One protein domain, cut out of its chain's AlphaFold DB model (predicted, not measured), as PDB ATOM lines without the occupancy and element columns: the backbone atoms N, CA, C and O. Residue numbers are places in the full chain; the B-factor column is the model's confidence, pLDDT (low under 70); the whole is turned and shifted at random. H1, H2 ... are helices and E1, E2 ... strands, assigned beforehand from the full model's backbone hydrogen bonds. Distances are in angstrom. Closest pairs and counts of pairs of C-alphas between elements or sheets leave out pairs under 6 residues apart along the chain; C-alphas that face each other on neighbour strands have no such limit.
ATOM      1  N   GLU A   3      41.695  23.680   8.644       88.31
ATOM      2  CA  GLU A   3      40.736  23.868   7.549       88.31
ATOM      3  C   GLU A   3      41.545  24.174   6.291       88.31
ATOM      4  O   GLU A   3      42.322  25.129   6.286       88.31
ATOM      5  N   ILE A   4      41.367  23.357   5.257       89.56
ATOM      6  CA  ILE A   4      41.934  23.583   3.925       89.56
ATOM      7  C   ILE A   4      40.820  23.485   2.891       89.56
ATOM      8  O   ILE A   4      39.780  22.862   3.149       89.56
ATOM      9  N   ASP A   5      41.002  24.104   1.730       91.06
ATOM     10  CA  ASP A   5      40.064  23.883   0.641       91.06
ATOM     11  C   ASP A   5      40.241  22.485   0.041       91.06
ATOM     12  O   ASP A   5      41.247  21.793   0.219       91.06
ATOM     13  N   PHE A   6      39.189  22.028  -0.621       90.25
ATOM     14  CA  PHE A   6      39.149  20.688  -1.174       90.25
ATOM     15  C   PHE A   6      40.109  20.480  -2.348       90.25
ATOM     16  O   PHE A   6      40.542  19.347  -2.542       90.25
ATOM     17  N   GLU A   7      40.447  21.520  -3.114       92.12
ATOM     18  CA  GLU A   7      41.403  21.384  -4.214       92.12
ATOM     19  C   GLU A   7      42.818  21.203  -3.660       92.12
ATOM     20  O   GLU A   7      43.472  20.230  -4.034       92.12
ATOM     21  N   ASP A   8      43.235  22.037  -2.703       92.38
ATOM     22  CA  ASP A   8      44.513  21.883  -1.999       92.38
ATOM     23  C   ASP A   8      44.599  20.504  -1.325       92.38
ATOM     24  O   ASP A   8      45.582  19.787  -1.487       92.38
ATOM     25  N   PHE A   9      43.534  20.054  -0.648       92.56
ATOM     26  CA  PHE A   9      43.491  18.709  -0.060       92.56
ATOM     27  C   PHE A   9      43.713  17.594  -1.090       92.56
ATOM     28  O   PHE A   9      44.437  16.630  -0.834       92.56
ATOM     29  N   VAL A  10      43.037  17.684  -2.236       93.81
ATOM     30  CA  VAL A  10      43.136  16.683  -3.299       93.81
ATOM     31  C   VAL A  10      44.545  16.659  -3.872       93.81
ATOM     32  O   VAL A  10      45.111  15.575  -4.012       93.81
ATOM     33  N   GLU A  11      45.104  17.822  -4.191       95.25
ATOM     34  CA  GLU A  11      46.433  17.932  -4.786       95.25
ATOM     35  C   GLU A  11      47.520  17.441  -3.829       95.25
ATOM     36  O   GLU A  11      48.365  16.647  -4.241       95.25
ATOM     37  N   GLU A  12      47.439  17.782  -2.543       95.12
ATOM     38  CA  GLU A  12      48.379  17.292  -1.533       95.12
ATOM     39  C   GLU A  12      48.323  15.767  -1.408       95.12
ATOM     40  O   GLU A  12      49.353  15.095  -1.450       95.12
ATOM     41  N   VAL A  13      47.128  15.172  -1.326       95.25
ATOM     42  CA  VAL A  13      47.003  13.707  -1.241       95.25
ATOM     43  C   VAL A  13      47.507  13.035  -2.520       95.25
ATOM     44  O   VAL A  13      48.190  12.013  -2.438       95.25
ATOM     45  N   LYS A  14      47.216  13.596  -3.700       96.31
ATOM     46  CA  LYS A  14      47.750  13.091  -4.976       96.31
ATOM     47  C   LYS A  14      49.268  13.170  -5.006       96.31
ATOM     48  O   LYS A  14      49.896  12.204  -5.427       96.31
ATOM     49  N   PHE A  15      49.847  14.269  -4.529       95.38
ATOM     50  CA  PHE A  15      51.289  14.428  -4.418       95.38
ATOM     51  C   PHE A  15      51.891  13.318  -3.547       95.38
ATOM     52  O   PHE A  15      52.800  12.628  -4.004       95.38
ATOM     53  N   GLN A  16      51.309  13.031  -2.376       95.12
ATOM     54  CA  GLN A  16      51.741  11.899  -1.541       95.12
ATOM     55  C   GLN A  16      51.569  10.543  -2.255       95.12
ATOM     56  O   GLN A  16      52.399   9.647  -2.118       95.12
ATOM     57  N   MET A  17      50.512  10.364  -3.057       95.44
ATOM     58  CA  MET A  17      50.330   9.141  -3.849       95.44
ATOM     59  C   MET A  17      51.430   8.935  -4.895       95.44
ATOM     60  O   MET A  17      51.764   7.784  -5.173       95.44
ATOM     61  N   THR A  18      52.007  10.011  -5.446       94.44
ATOM     62  CA  THR A  18      53.102   9.904  -6.430       94.44
ATOM     63  C   THR A  18      54.381   9.293  -5.853       94.44
ATOM     64  O   THR A  18      55.207   8.794  -6.615       94.44
ATOM     65  N   GLU A  19      54.537   9.265  -4.524       94.44
ATOM     66  CA  GLU A  19      55.671   8.603  -3.868       94.44
ATOM     67  C   GLU A  19      55.603   7.068  -3.956       94.44
ATOM     68  O   GLU A  19      56.604   6.383  -3.729       94.44
ATOM     69  N   TYR A  20      54.444   6.498  -4.305       93.50
ATOM     70  CA  TYR A  20      54.273   5.059  -4.481       93.50
ATOM     71  C   TYR A  20      54.401   4.662  -5.957       93.50
ATOM     72  O   TYR A  20      53.462   4.827  -6.727       93.50
ATOM     73  N   GLU A  21      55.514   4.020  -6.334       91.00
ATOM     74  CA  GLU A  21      55.787   3.570  -7.718       91.00
ATOM     75  C   GLU A  21      54.689   2.679  -8.340       91.00
ATOM     76  O   GLU A  21      54.551   2.615  -9.559       91.00
ATOM     77  N   GLU A  22      53.909   1.962  -7.524       91.00
ATOM     78  CA  GLU A  22      52.813   1.094  -7.989       91.00
ATOM     79  C   GLU A  22      51.537   1.872  -8.371       91.00
ATOM     80  O   GLU A  22      50.633   1.285  -8.971       91.00
ATOM     81  N   LEU A  23      51.434   3.153  -7.995       93.81
ATOM     82  CA  LEU A  23      50.321   4.028  -8.356       93.81
ATOM     83  C   LEU A  23      50.698   4.839  -9.594       93.81
ATOM     84  O   LEU A  23      51.468   5.793  -9.528       93.81
ATOM     85  N   ASP A  24      50.128   4.473 -10.736       93.81
ATOM     86  CA  ASP A  24      50.267   5.264 -11.951       93.81
ATOM     87  C   ASP A  24      49.339   6.494 -11.937       93.81
ATOM     88  O   ASP A  24      48.340   6.548 -11.211       93.81
ATOM     89  N   GLU A  25      49.639   7.472 -12.793       93.50
ATOM     90  CA  GLU A  25      48.864   8.713 -12.927       93.50
ATOM     91  C   GLU A  25      47.365   8.453 -13.156       93.50
ATOM     92  O   GLU A  25      46.521   9.131 -12.569       93.50
ATOM     93  N   THR A  26      47.004   7.432 -13.939       95.06
ATOM     94  CA  THR A  26      45.596   7.099 -14.212       95.06
ATOM     95  C   THR A  26      44.883   6.659 -12.940       95.06
ATOM     96  O   THR A  26      43.746   7.062 -12.696       95.06
ATOM     97  N   THR A  27      45.551   5.853 -12.114       94.88
ATOM     98  CA  THR A  27      45.019   5.391 -10.828       94.88
ATOM     99  C   THR A  27      44.814   6.560  -9.860       94.88
ATOM    100  O   THR A  27      43.789   6.626  -9.176       94.88
ATOM    101  N   ILE A  28      45.745   7.515  -9.839       95.62
ATOM    102  CA  ILE A  28      45.660   8.722  -9.005       95.62
ATOM    103  C   ILE A  28      44.505   9.633  -9.468       95.62
ATOM    104  O   ILE A  28      43.708  10.101  -8.651       95.62
ATOM    105  N   LEU A  29      44.340   9.833 -10.779       95.44
ATOM    106  CA  LEU A  29      43.230  10.617 -11.343       95.44
ATOM    107  C   LEU A  29      41.860   9.936 -11.153       95.44
ATOM    108  O   LEU A  29      40.838  10.604 -10.941       95.44
ATOM    109  N   ASP A  30      41.809   8.602 -11.197       95.94
ATOM    110  CA  ASP A  30      40.601   7.839 -10.864       95.94
ATOM    111  C   ASP A  30      40.231   8.001  -9.383       95.94
ATOM    112  O   ASP A  30      39.053   8.201  -9.064       95.94
ATOM    113  N   TRP A  31      41.222   7.985  -8.483       96.19
ATOM    114  CA  TRP A  31      41.000   8.258  -7.065       96.19
ATOM    115  C   TRP A  31      40.379   9.639  -6.844       96.19
ATOM    116  O   TRP A  31      39.349   9.731  -6.173       96.19
ATOM    117  N   GLU A  32      40.924  10.688  -7.464       95.12
ATOM    118  CA  GLU A  32      40.369  12.044  -7.393       95.12
ATOM    119  C   GLU A  32      38.905  12.068  -7.859       95.12
ATOM    120  O   GLU A  32      38.009  12.572  -7.172       95.12
ATOM    121  N   THR A  33      38.641  11.475  -9.024       94.69
ATOM    122  CA  THR A  33      37.298  11.423  -9.611       94.69
ATOM    123  C   THR A  33      36.307  10.730  -8.674       94.69
ATOM    124  O   THR A  33      35.165  11.178  -8.516       94.69
ATOM    125  N   LYS A  34      36.728   9.632  -8.039       94.44
ATOM    126  CA  LYS A  34      35.913   8.889  -7.075       94.44
ATOM    127  C   LYS A  34      35.721   9.657  -5.777       94.44
ATOM    128  O   LYS A  34      34.593   9.703  -5.295       94.44
ATOM    129  N   LEU A  35      36.753  10.318  -5.256       92.69
ATOM    130  CA  LEU A  35      36.648  11.141  -4.054       92.69
ATOM    131  C   LEU A  35      35.655  12.289  -4.261       92.69
ATOM    132  O   LEU A  35      34.747  12.468  -3.450       92.69
ATOM    133  N   ARG A  36      35.756  13.011  -5.384       90.12
ATOM    134  CA  ARG A  36      34.820  14.087  -5.753       90.12
ATOM    135  C   ARG A  36      33.370  13.602  -5.804       90.12
ATOM    136  O   ARG A  36      32.464  14.315  -5.370       90.12
ATOM    137  N   LYS A  37      33.128  12.399  -6.338       90.81
ATOM    138  CA  LYS A  37      31.792  11.774  -6.341       90.81
ATOM    139  C   LYS A  37      31.350  11.406  -4.926       90.81
ATOM    140  O   LYS A  37      30.273  11.818  -4.507       90.81
ATOM    141  N   TRP A  38      32.218  10.741  -4.172       89.88
ATOM    142  CA  TRP A  38      31.941  10.288  -2.814       89.88
ATOM    143  C   TRP A  38      31.579  11.451  -1.880       89.88
ATOM    144  O   TRP A  38      30.580  11.392  -1.170       89.88
ATOM    145  N   VAL A  39      32.316  12.562  -1.940       86.69
ATOM    146  CA  VAL A  39      32.030  13.785  -1.169       86.69
ATOM    147  C   VAL A  39      30.663  14.379  -1.535       86.69
ATOM    148  O   VAL A  39      29.901  14.783  -0.654       86.69
ATOM    149  N   LYS A  40      30.302  14.381  -2.827       84.50
ATOM    150  CA  LYS A  40      28.981  14.840  -3.293       84.50
ATOM    151  C   LYS A  40      27.838  13.938  -2.821       84.50
ATOM    152  O   LYS A  40      26.739  14.451  -2.611       84.50
ATOM    153  N   GLU A  41      28.081  12.640  -2.663       86.31
ATOM    154  CA  GLU A  41      27.100  11.659  -2.178       86.31
ATOM    155  C   GLU A  41      26.992  11.633  -0.644       86.31
ATOM    156  O   GLU A  41      25.928  11.333  -0.106       86.31
ATOM    157  N   HIS A  42      28.053  12.014   0.074       82.62
ATOM    158  CA  HIS A  42      28.149  11.915   1.534       82.62
ATOM    159  C   HIS A  42      28.242  13.271   2.253       82.62
ATOM    160  O   HIS A  42      28.962  13.394   3.239       82.62
ATOM    161  N   LYS A  43      27.476  14.277   1.814       70.88
ATOM    162  CA  LYS A  43      27.545  15.690   2.264       70.88
ATOM    163  C   LYS A  43      27.477  15.964   3.778       70.88
ATOM    164  O   LYS A  43      27.741  17.084   4.194       70.88
ATOM    165  N   GLU A  44      27.101  14.981   4.590       67.06
ATOM    166  CA  GLU A  44      26.846  15.116   6.033       67.06
ATOM    167  C   GLU A  44      27.969  14.538   6.920       67.06
ATOM    168  O   GLU A  44      27.758  14.237   8.097       67.06
ATOM    169  N   LYS A  45      29.175  14.325   6.383       72.88
ATOM    170  CA  LYS A  45      30.300  13.819   7.184       72.88
ATOM    171  C   LYS A  45      30.976  14.936   7.974       72.88
ATOM    172  O   LYS A  45      31.083  16.064   7.528       72.88
ATOM    173  N   LYS A  46      31.495  14.592   9.153       72.88
ATOM    174  CA  LYS A  46      32.136  15.546  10.080       72.88
ATOM    175  C   LYS A  46      33.474  16.107   9.588       72.88
ATOM    176  O   LYS A  46      33.945  17.095  10.131       72.88
ATOM    177  N   PHE A  47      34.079  15.457   8.603       76.69
ATOM    178  CA  PHE A  47      35.441  15.719   8.146       76.69
ATOM    179  C   PHE A  47      35.511  16.546   6.851       76.69
ATOM    180  O   PHE A  47      36.595  16.869   6.369       76.69
ATOM    181  N   PHE A  48      34.358  16.950   6.310       76.06
ATOM    182  CA  PHE A  48      34.269  18.002   5.300       76.06
ATOM    183  C   PHE A  48      32.937  18.744   5.415       76.06
ATOM    184  O   PHE A  48      31.923  18.175   5.807       76.06
ATOM    185  N   HIS A  49      32.925  20.017   5.045       73.44
ATOM    186  CA  HIS A  49      31.721  20.826   4.982       73.44
ATOM    187  C   HIS A  49      31.554  21.395   3.581       73.44
ATOM    188  O   HIS A  49      32.368  22.178   3.098       73.44
ATOM    189  N   VAL A  50      30.470  20.987   2.924       70.88
ATOM    190  CA  VAL A  50      30.097  21.491   1.603       70.88
ATOM    191  C   VAL A  50      29.340  22.806   1.798       70.88
ATOM    192  O   VAL A  50      28.138  22.786   2.068       70.88
ATOM    193  N   LYS A  51      30.034  23.944   1.672       64.62
ATOM    194  CA  LYS A  51      29.428  25.287   1.715       64.62
ATOM    195  C   LYS A  51      28.699  25.594   0.400       64.62
ATOM    196  O   LYS A  51      27.659  26.249   0.410       64.62
ATOM    197  N   SER A  52      29.199  25.098  -0.738       63.03
ATOM    198  CA  SER A  52      28.582  25.209  -2.076       63.03
ATOM    199  C   SER A  52      29.120  24.146  -3.049       63.03
ATOM    200  O   SER A  52      29.975  23.346  -2.685       63.03
ATOM    201  N   LYS A  53      28.607  24.087  -4.293       59.25
ATOM    202  CA  LYS A  53      29.061  23.110  -5.316       59.25
ATOM    203  C   LYS A  53      30.570  23.169  -5.605       59.25
ATOM    204  O   LYS A  53      31.125  22.127  -5.946       59.25
ATOM    205  N   ASP A  54      31.163  24.346  -5.436       66.06
ATOM    206  CA  ASP A  54      32.573  24.660  -5.696       66.06
ATOM    207  C   ASP A  54      33.329  25.077  -4.423       66.06
ATOM    208  O   ASP A  54      34.505  25.398  -4.490       66.06
ATOM    209  N   ASP A  55      32.669  25.074  -3.261       77.38
ATOM    210  CA  ASP A  55      33.263  25.533  -2.003       77.38
ATOM    211  C   ASP A  55      33.089  24.431  -0.959       77.38
ATOM    212  O   ASP A  55      32.028  24.272  -0.342       77.38
ATOM    213  N   ILE A  56      34.108  23.579  -0.858       84.44
ATOM    214  CA  ILE A  56      34.159  22.456   0.074       84.44
ATOM    215  C   ILE A  56      35.352  22.702   0.991       84.44
ATOM    216  O   ILE A  56      36.492  22.723   0.539       84.44
ATOM    217  N   ALA A  57      35.074  22.874   2.280       86.00
ATOM    218  CA  ALA A  57      36.097  22.955   3.311       86.00
ATOM    219  C   ALA A  57      36.382  21.546   3.840       86.00
ATOM    220  O   ALA A  57      35.452  20.830   4.228       86.00
ATOM    221  N   VAL A  58      37.647  21.139   3.865       87.12
ATOM    222  CA  VAL A  58      38.090  19.864   4.434       87.12
ATOM    223  C   VAL A  58      38.688  20.128   5.807       87.12
ATOM    224  O   VAL A  58      39.529  21.009   5.971       87.12
ATOM    225  N   PHE A  59      38.244  19.359   6.800       87.50
ATOM    226  CA  PHE A  59      38.766  19.448   8.157       87.50
ATOM    227  C   PHE A  59      39.693  18.277   8.424       87.50
ATOM    228  O   PHE A  59      39.262  17.122   8.465       87.50
ATOM    229  N   LEU A  60      40.960  18.598   8.646       84.75
ATOM    230  CA  LEU A  60      41.987  17.650   9.045       84.75
ATOM    231  C   LEU A  60      42.318  17.846  10.514       84.75
ATOM    232  O   LEU A  60      42.189  18.939  11.071       84.75
ATOM    233  N   ARG A  61      42.761  16.789  11.179       86.44
ATOM    234  CA  ARG A  61      43.299  16.891  12.530       86.44
ATOM    235  C   ARG A  61      44.640  17.628  12.503       86.44
ATOM    236  O   ARG A  61      44.769  18.631  13.214       86.44
ATOM    237  N   ASP A  62      45.538  17.141  11.652       87.38
ATOM    238  CA  ASP A  62      46.934  17.528  11.446       87.38
ATOM    239  C   ASP A  62      47.315  17.211   9.972       87.38
ATOM    240  O   ASP A  62      46.571  16.499   9.290       87.38
ATOM    241  N   GLU A  63      48.443  17.723   9.471       84.69
ATOM    242  CA  GLU A  63      48.868  17.577   8.059       84.69
ATOM    243  C   GLU A  63      49.158  16.116   7.663       84.69
ATOM    244  O   GLU A  63      48.895  15.712   6.528       84.69
ATOM    245  N   ASP A  64      49.596  15.289   8.621       89.50
ATOM    246  CA  ASP A  64      49.874  13.860   8.424       89.50
ATOM    247  C   ASP A  64      48.660  13.060   7.917       89.50
ATOM    248  O   ASP A  64      48.819  11.990   7.325       89.50
ATOM    249  N   GLU A  65      47.432  13.554   8.110       89.31
ATOM    250  CA  GLU A  65      46.235  12.835   7.663       89.31
ATOM    251  C   GLU A  65      46.173  12.668   6.139       89.31
ATOM    252  O   GLU A  65      45.601  11.684   5.660       89.31
ATOM    253  N   MET A  66      46.781  13.582   5.375       91.25
ATOM    254  CA  MET A  66      46.864  13.476   3.914       91.25
ATOM    255  C   MET A  66      47.791  12.328   3.502       91.25
ATOM    256  O   MET A  66      47.415  11.498   2.669       91.25
ATOM    257  N   TYR A  67      48.943  12.211   4.169       92.69
ATOM    258  CA  TYR A  67      49.863  11.086   3.996       92.69
ATOM    259  C   TYR A  67      49.205   9.758   4.385       92.69
ATOM    260  O   TYR A  67      49.220   8.792   3.620       92.69
ATOM    261  N   GLU A  68      48.535   9.711   5.540       92.81
ATOM    262  CA  GLU A  68      47.800   8.519   5.966       92.81
ATOM    263  C   GLU A  68      46.718   8.104   4.959       92.81
ATOM    264  O   GLU A  68      46.428   6.912   4.807       92.81
ATOM    265  N   LEU A  69      46.060   9.069   4.312       93.25
ATOM    266  CA  LEU A  69      45.020   8.790   3.331       93.25
ATOM    267  C   LEU A  69      45.599   8.171   2.056       93.25
ATOM    268  O   LEU A  69      45.036   7.186   1.562       93.25
ATOM    269  N   ALA A  70      46.725   8.706   1.578       94.94
ATOM    270  CA  ALA A  70      47.483   8.144   0.467       94.94
ATOM    271  C   ALA A  70      47.969   6.722   0.793       94.94
ATOM    272  O   ALA A  70      47.708   5.790   0.027       94.94
ATOM    273  N   GLU A  71      48.547   6.509   1.979       95.19
ATOM    274  CA  GLU A  71      49.001   5.189   2.429       95.19
ATOM    275  C   GLU A  71      47.842   4.176   2.491       95.19
ATOM    276  O   GLU A  71      47.952   3.040   2.013       95.19
ATOM    277  N   LYS A  72      46.695   4.569   3.064       94.75
ATOM    278  CA  LYS A  72      45.493   3.719   3.145       94.75
ATOM    279  C   LYS A  72      44.986   3.339   1.757       94.75
ATOM    280  O   LYS A  72      44.600   2.183   1.560       94.75
ATOM    281  N   PHE A  73      44.987   4.282   0.817       95.56
ATOM    282  CA  PHE A  73      44.595   4.018  -0.563       95.56
ATOM    283  C   PHE A  73      45.564   3.047  -1.239       95.56
ATOM    284  O   PHE A  73      45.121   2.019  -1.748       95.56
ATOM    285  N   TYR A  74      46.871   3.300  -1.161       95.38
ATOM    286  CA  TYR A  74      47.902   2.422  -1.713       95.38
ATOM    287  C   TYR A  74      47.787   0.988  -1.169       95.38
ATOM    288  O   TYR A  74      47.730   0.017  -1.929       95.38
ATOM    289  N   ARG A  75      47.649   0.831   0.155       95.12
ATOM    290  CA  ARG A  75      47.440  -0.484   0.784       95.12
ATOM    291  C   ARG A  75      46.178  -1.162   0.258       95.12
ATOM    292  O   ARG A  75      46.192  -2.372   0.019       95.12
ATOM    293  N   ALA A  76      45.088  -0.421   0.079       95.62
ATOM    294  CA  ALA A  76      43.851  -0.960  -0.470       95.62
ATOM    295  C   ALA A  76      44.002  -1.361  -1.944       95.62
ATOM    296  O   ALA A  76      43.532  -2.434  -2.316       95.62
ATOM    297  N   TYR A  77      44.692  -0.558  -2.752       94.25
ATOM    298  CA  TYR A  77      44.996  -0.844  -4.152       94.25
ATOM    299  C   TYR A  77      45.792  -2.147  -4.284       94.25
ATOM    300  O   TYR A  77      45.316  -3.110  -4.887       94.25
ATOM    301  N   LYS A  78      46.925  -2.243  -3.582       93.88
ATOM    302  CA  LYS A  78      47.811  -3.417  -3.587       93.88
ATOM    303  C   LYS A  78      47.120  -4.711  -3.151       93.88
ATOM    304  O   LYS A  78      47.431  -5.791  -3.645       93.88
ATOM    305  N   ASN A  79      46.171  -4.612  -2.222       94.50
ATOM    306  CA  ASN A  79      45.436  -5.764  -1.699       94.50
ATOM    307  C   ASN A  79      44.104  -6.032  -2.427       94.50
ATOM    308  O   ASN A  79      43.366  -6.913  -1.990       94.50
ATOM    309  N   ASN A  80      43.770  -5.299  -3.497       93.38
ATOM    310  CA  ASN A  80      42.467  -5.368  -4.180       93.38
ATOM    311  C   ASN A  80      41.261  -5.118  -3.242       93.38
ATOM    312  O   ASN A  80      40.193  -5.711  -3.386       93.38
ATOM    313  N   LYS A  81      41.422  -4.219  -2.264       95.31
ATOM    314  CA  LYS A  81      40.428  -3.852  -1.235       95.31
ATOM    315  C   LYS A  81      39.903  -2.420  -1.377       95.31
ATOM    316  O   LYS A  81      39.499  -1.806  -0.391       95.31
ATOM    317  N   LEU A  82      39.886  -1.879  -2.596       92.75
ATOM    318  CA  LEU A  82      39.401  -0.517  -2.854       92.75
ATOM    319  C   LEU A  82      37.942  -0.312  -2.415       92.75
ATOM    320  O   LEU A  82      37.609   0.732  -1.870       92.75
ATOM    321  N   ASP A  83      37.080  -1.315  -2.586       92.38
ATOM    322  CA  ASP A  83      35.682  -1.241  -2.136       92.38
ATOM    323  C   ASP A  83      35.573  -1.042  -0.610       92.38
ATOM    324  O   ASP A  83      34.813  -0.195  -0.136       92.38
ATOM    325  N   GLU A  84      36.396  -1.751   0.172       91.81
ATOM    326  CA  GLU A  84      36.452  -1.556   1.624       91.81
ATOM    327  C   GLU A  84      36.996  -0.175   1.999       91.81
ATOM    328  O   GLU A  84      36.496   0.428   2.952       91.81
ATOM    329  N   TYR A  85      37.990   0.324   1.258       93.31
ATOM    330  CA  TYR A  85      38.537   1.667   1.445       93.31
ATOM    331  C   TYR A  85      37.446   2.732   1.293       93.31
ATOM    332  O   TYR A  85      37.242   3.512   2.219       93.31
ATOM    333  N   TRP A  86      36.672   2.705   0.202       91.81
ATOM    334  CA  TRP A  86      35.600   3.683  -0.034       91.81
ATOM    335  C   TRP A  86      34.450   3.566   0.977       91.81
ATOM    336  O   TRP A  86      33.890   4.577   1.402       91.81
ATOM    337  N   LYS A  87      34.117   2.348   1.425       89.50
ATOM    338  CA  LYS A  87      33.088   2.124   2.460       89.50
ATOM    339  C   LYS A  87      33.507   2.628   3.840       89.50
ATOM    340  O   LYS A  87      32.665   3.100   4.604       89.50
ATOM    341  N   LYS A  88      34.790   2.493   4.182       88.44
ATOM    342  CA  LYS A  88      35.356   2.867   5.489       88.44
ATOM    343  C   LYS A  88      36.076   4.214   5.456       88.44
ATOM    344  O   LYS A  88      36.741   4.547   6.440       88.44
ATOM    345  N   LEU A  89      35.942   4.963   4.361       87.88
ATOM    346  CA  LEU A  89      36.643   6.216   4.142       87.88
ATOM    347  C   LEU A  89      36.349   7.193   5.282       87.88
ATOM    348  O   LEU A  89      35.193   7.520   5.575       87.88
TER     349      LEU A  89
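What this domain is: This is residues 3 to 89 of the 93 residues of an uncharacterized protein of Mobilisporobacter senegalensis (UniProt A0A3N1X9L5). A helical hairpin, H1 and H2, has a third helix, H3, packed across H1, with the short helix H4 meeting the end of H3 as a V, and a small three-stranded sheet sits at the end of the body where H1 begins. H3 packs across H1, while H4 folds back from the end of H3 to lie near H2. The printed part has 87 residues with four named helices and three named strands, in the order E1, H1, H2, E2, E3, H3, H4. The sheet has the order E1, E3, E2, antiparallel throughout, and the class is mixed, helices and strands. The whole is compact, with a radius of gyration of the C-alphas of 12.5 A and spans of 35 by 23 by 22 A, only just elongated.

Where its parts are: Strand E1 is residues 3 to 5, with C-alpha 3 at (40.736, 23.868, 7.549). H1 follows, residues 6 to 18, 18.4 A long. H2, residues 25 to 41, is the longest helix, 24.5 A, and begins at C-alpha 25 at (48.864, 8.713, -12.927). E2 is residues 48 to 52, 11.8 A, and E3 residues 55 to 60, 16.1 A. H3 is residues 64 to 78, 21.1 A. H4, residues 82 to 87, ends at C-alpha 87 at (33.088, 2.124, 2.460).

How they stand to each other: E1 and E3 are antiparallel at 140 degrees, with N 58 and O 4 at 2.8 A, within hydrogen-bond range. E3 and E2, a hairpin, are antiparallel at 167 degrees, with N 49 and O 57 at 2.8 A, also within range. E1, H1, H2 and E2 form a split strand-helix-strand unit, two strands running the same way with E3 between them in the sheet, and its crossover is right-handed. H1 is on the sheet and stands up from it at 54 degrees; its closest C-alphas to E3 are those of Phe 6 and Ile 56, 5.4 A. H2 only grazes the sheet, with residues 39 to 40. H1 and H2 touch, a hairpin, with the C-alphas of Lys 14 and Ile 28 closest at 6.3 A; they run opposite ways at a shallow tilt of 32 degrees, only just short of steep. H1 and H3 touch, Val 13 and Met 66 having the closest C-alphas at 5.2 A, at a steep tilt of 54 degrees, the same way. H3, with residues 72 to 76 alone, touches H4 at a steep tilt of 49 degrees, opposite ways; the closest C-alphas are those of Ala 76 and Leu 82, 5.1 A. H2 is near H3 and near H4, with 6 pairs of C-alphas within 10 A in each case. H1 and H4 are apart. In H1, H2, H3 and H4 every O i to N i+4 pair is within hydrogen-bond range.

The domain as a whole: The two C-alphas farthest apart are those of Glu 21 and Lys 51, 35.4 A. The printed part has no cut, and no link is long. The mean pLDDT of the printed part is 88.7; residue 44 and residues 51 to 54 are under 70.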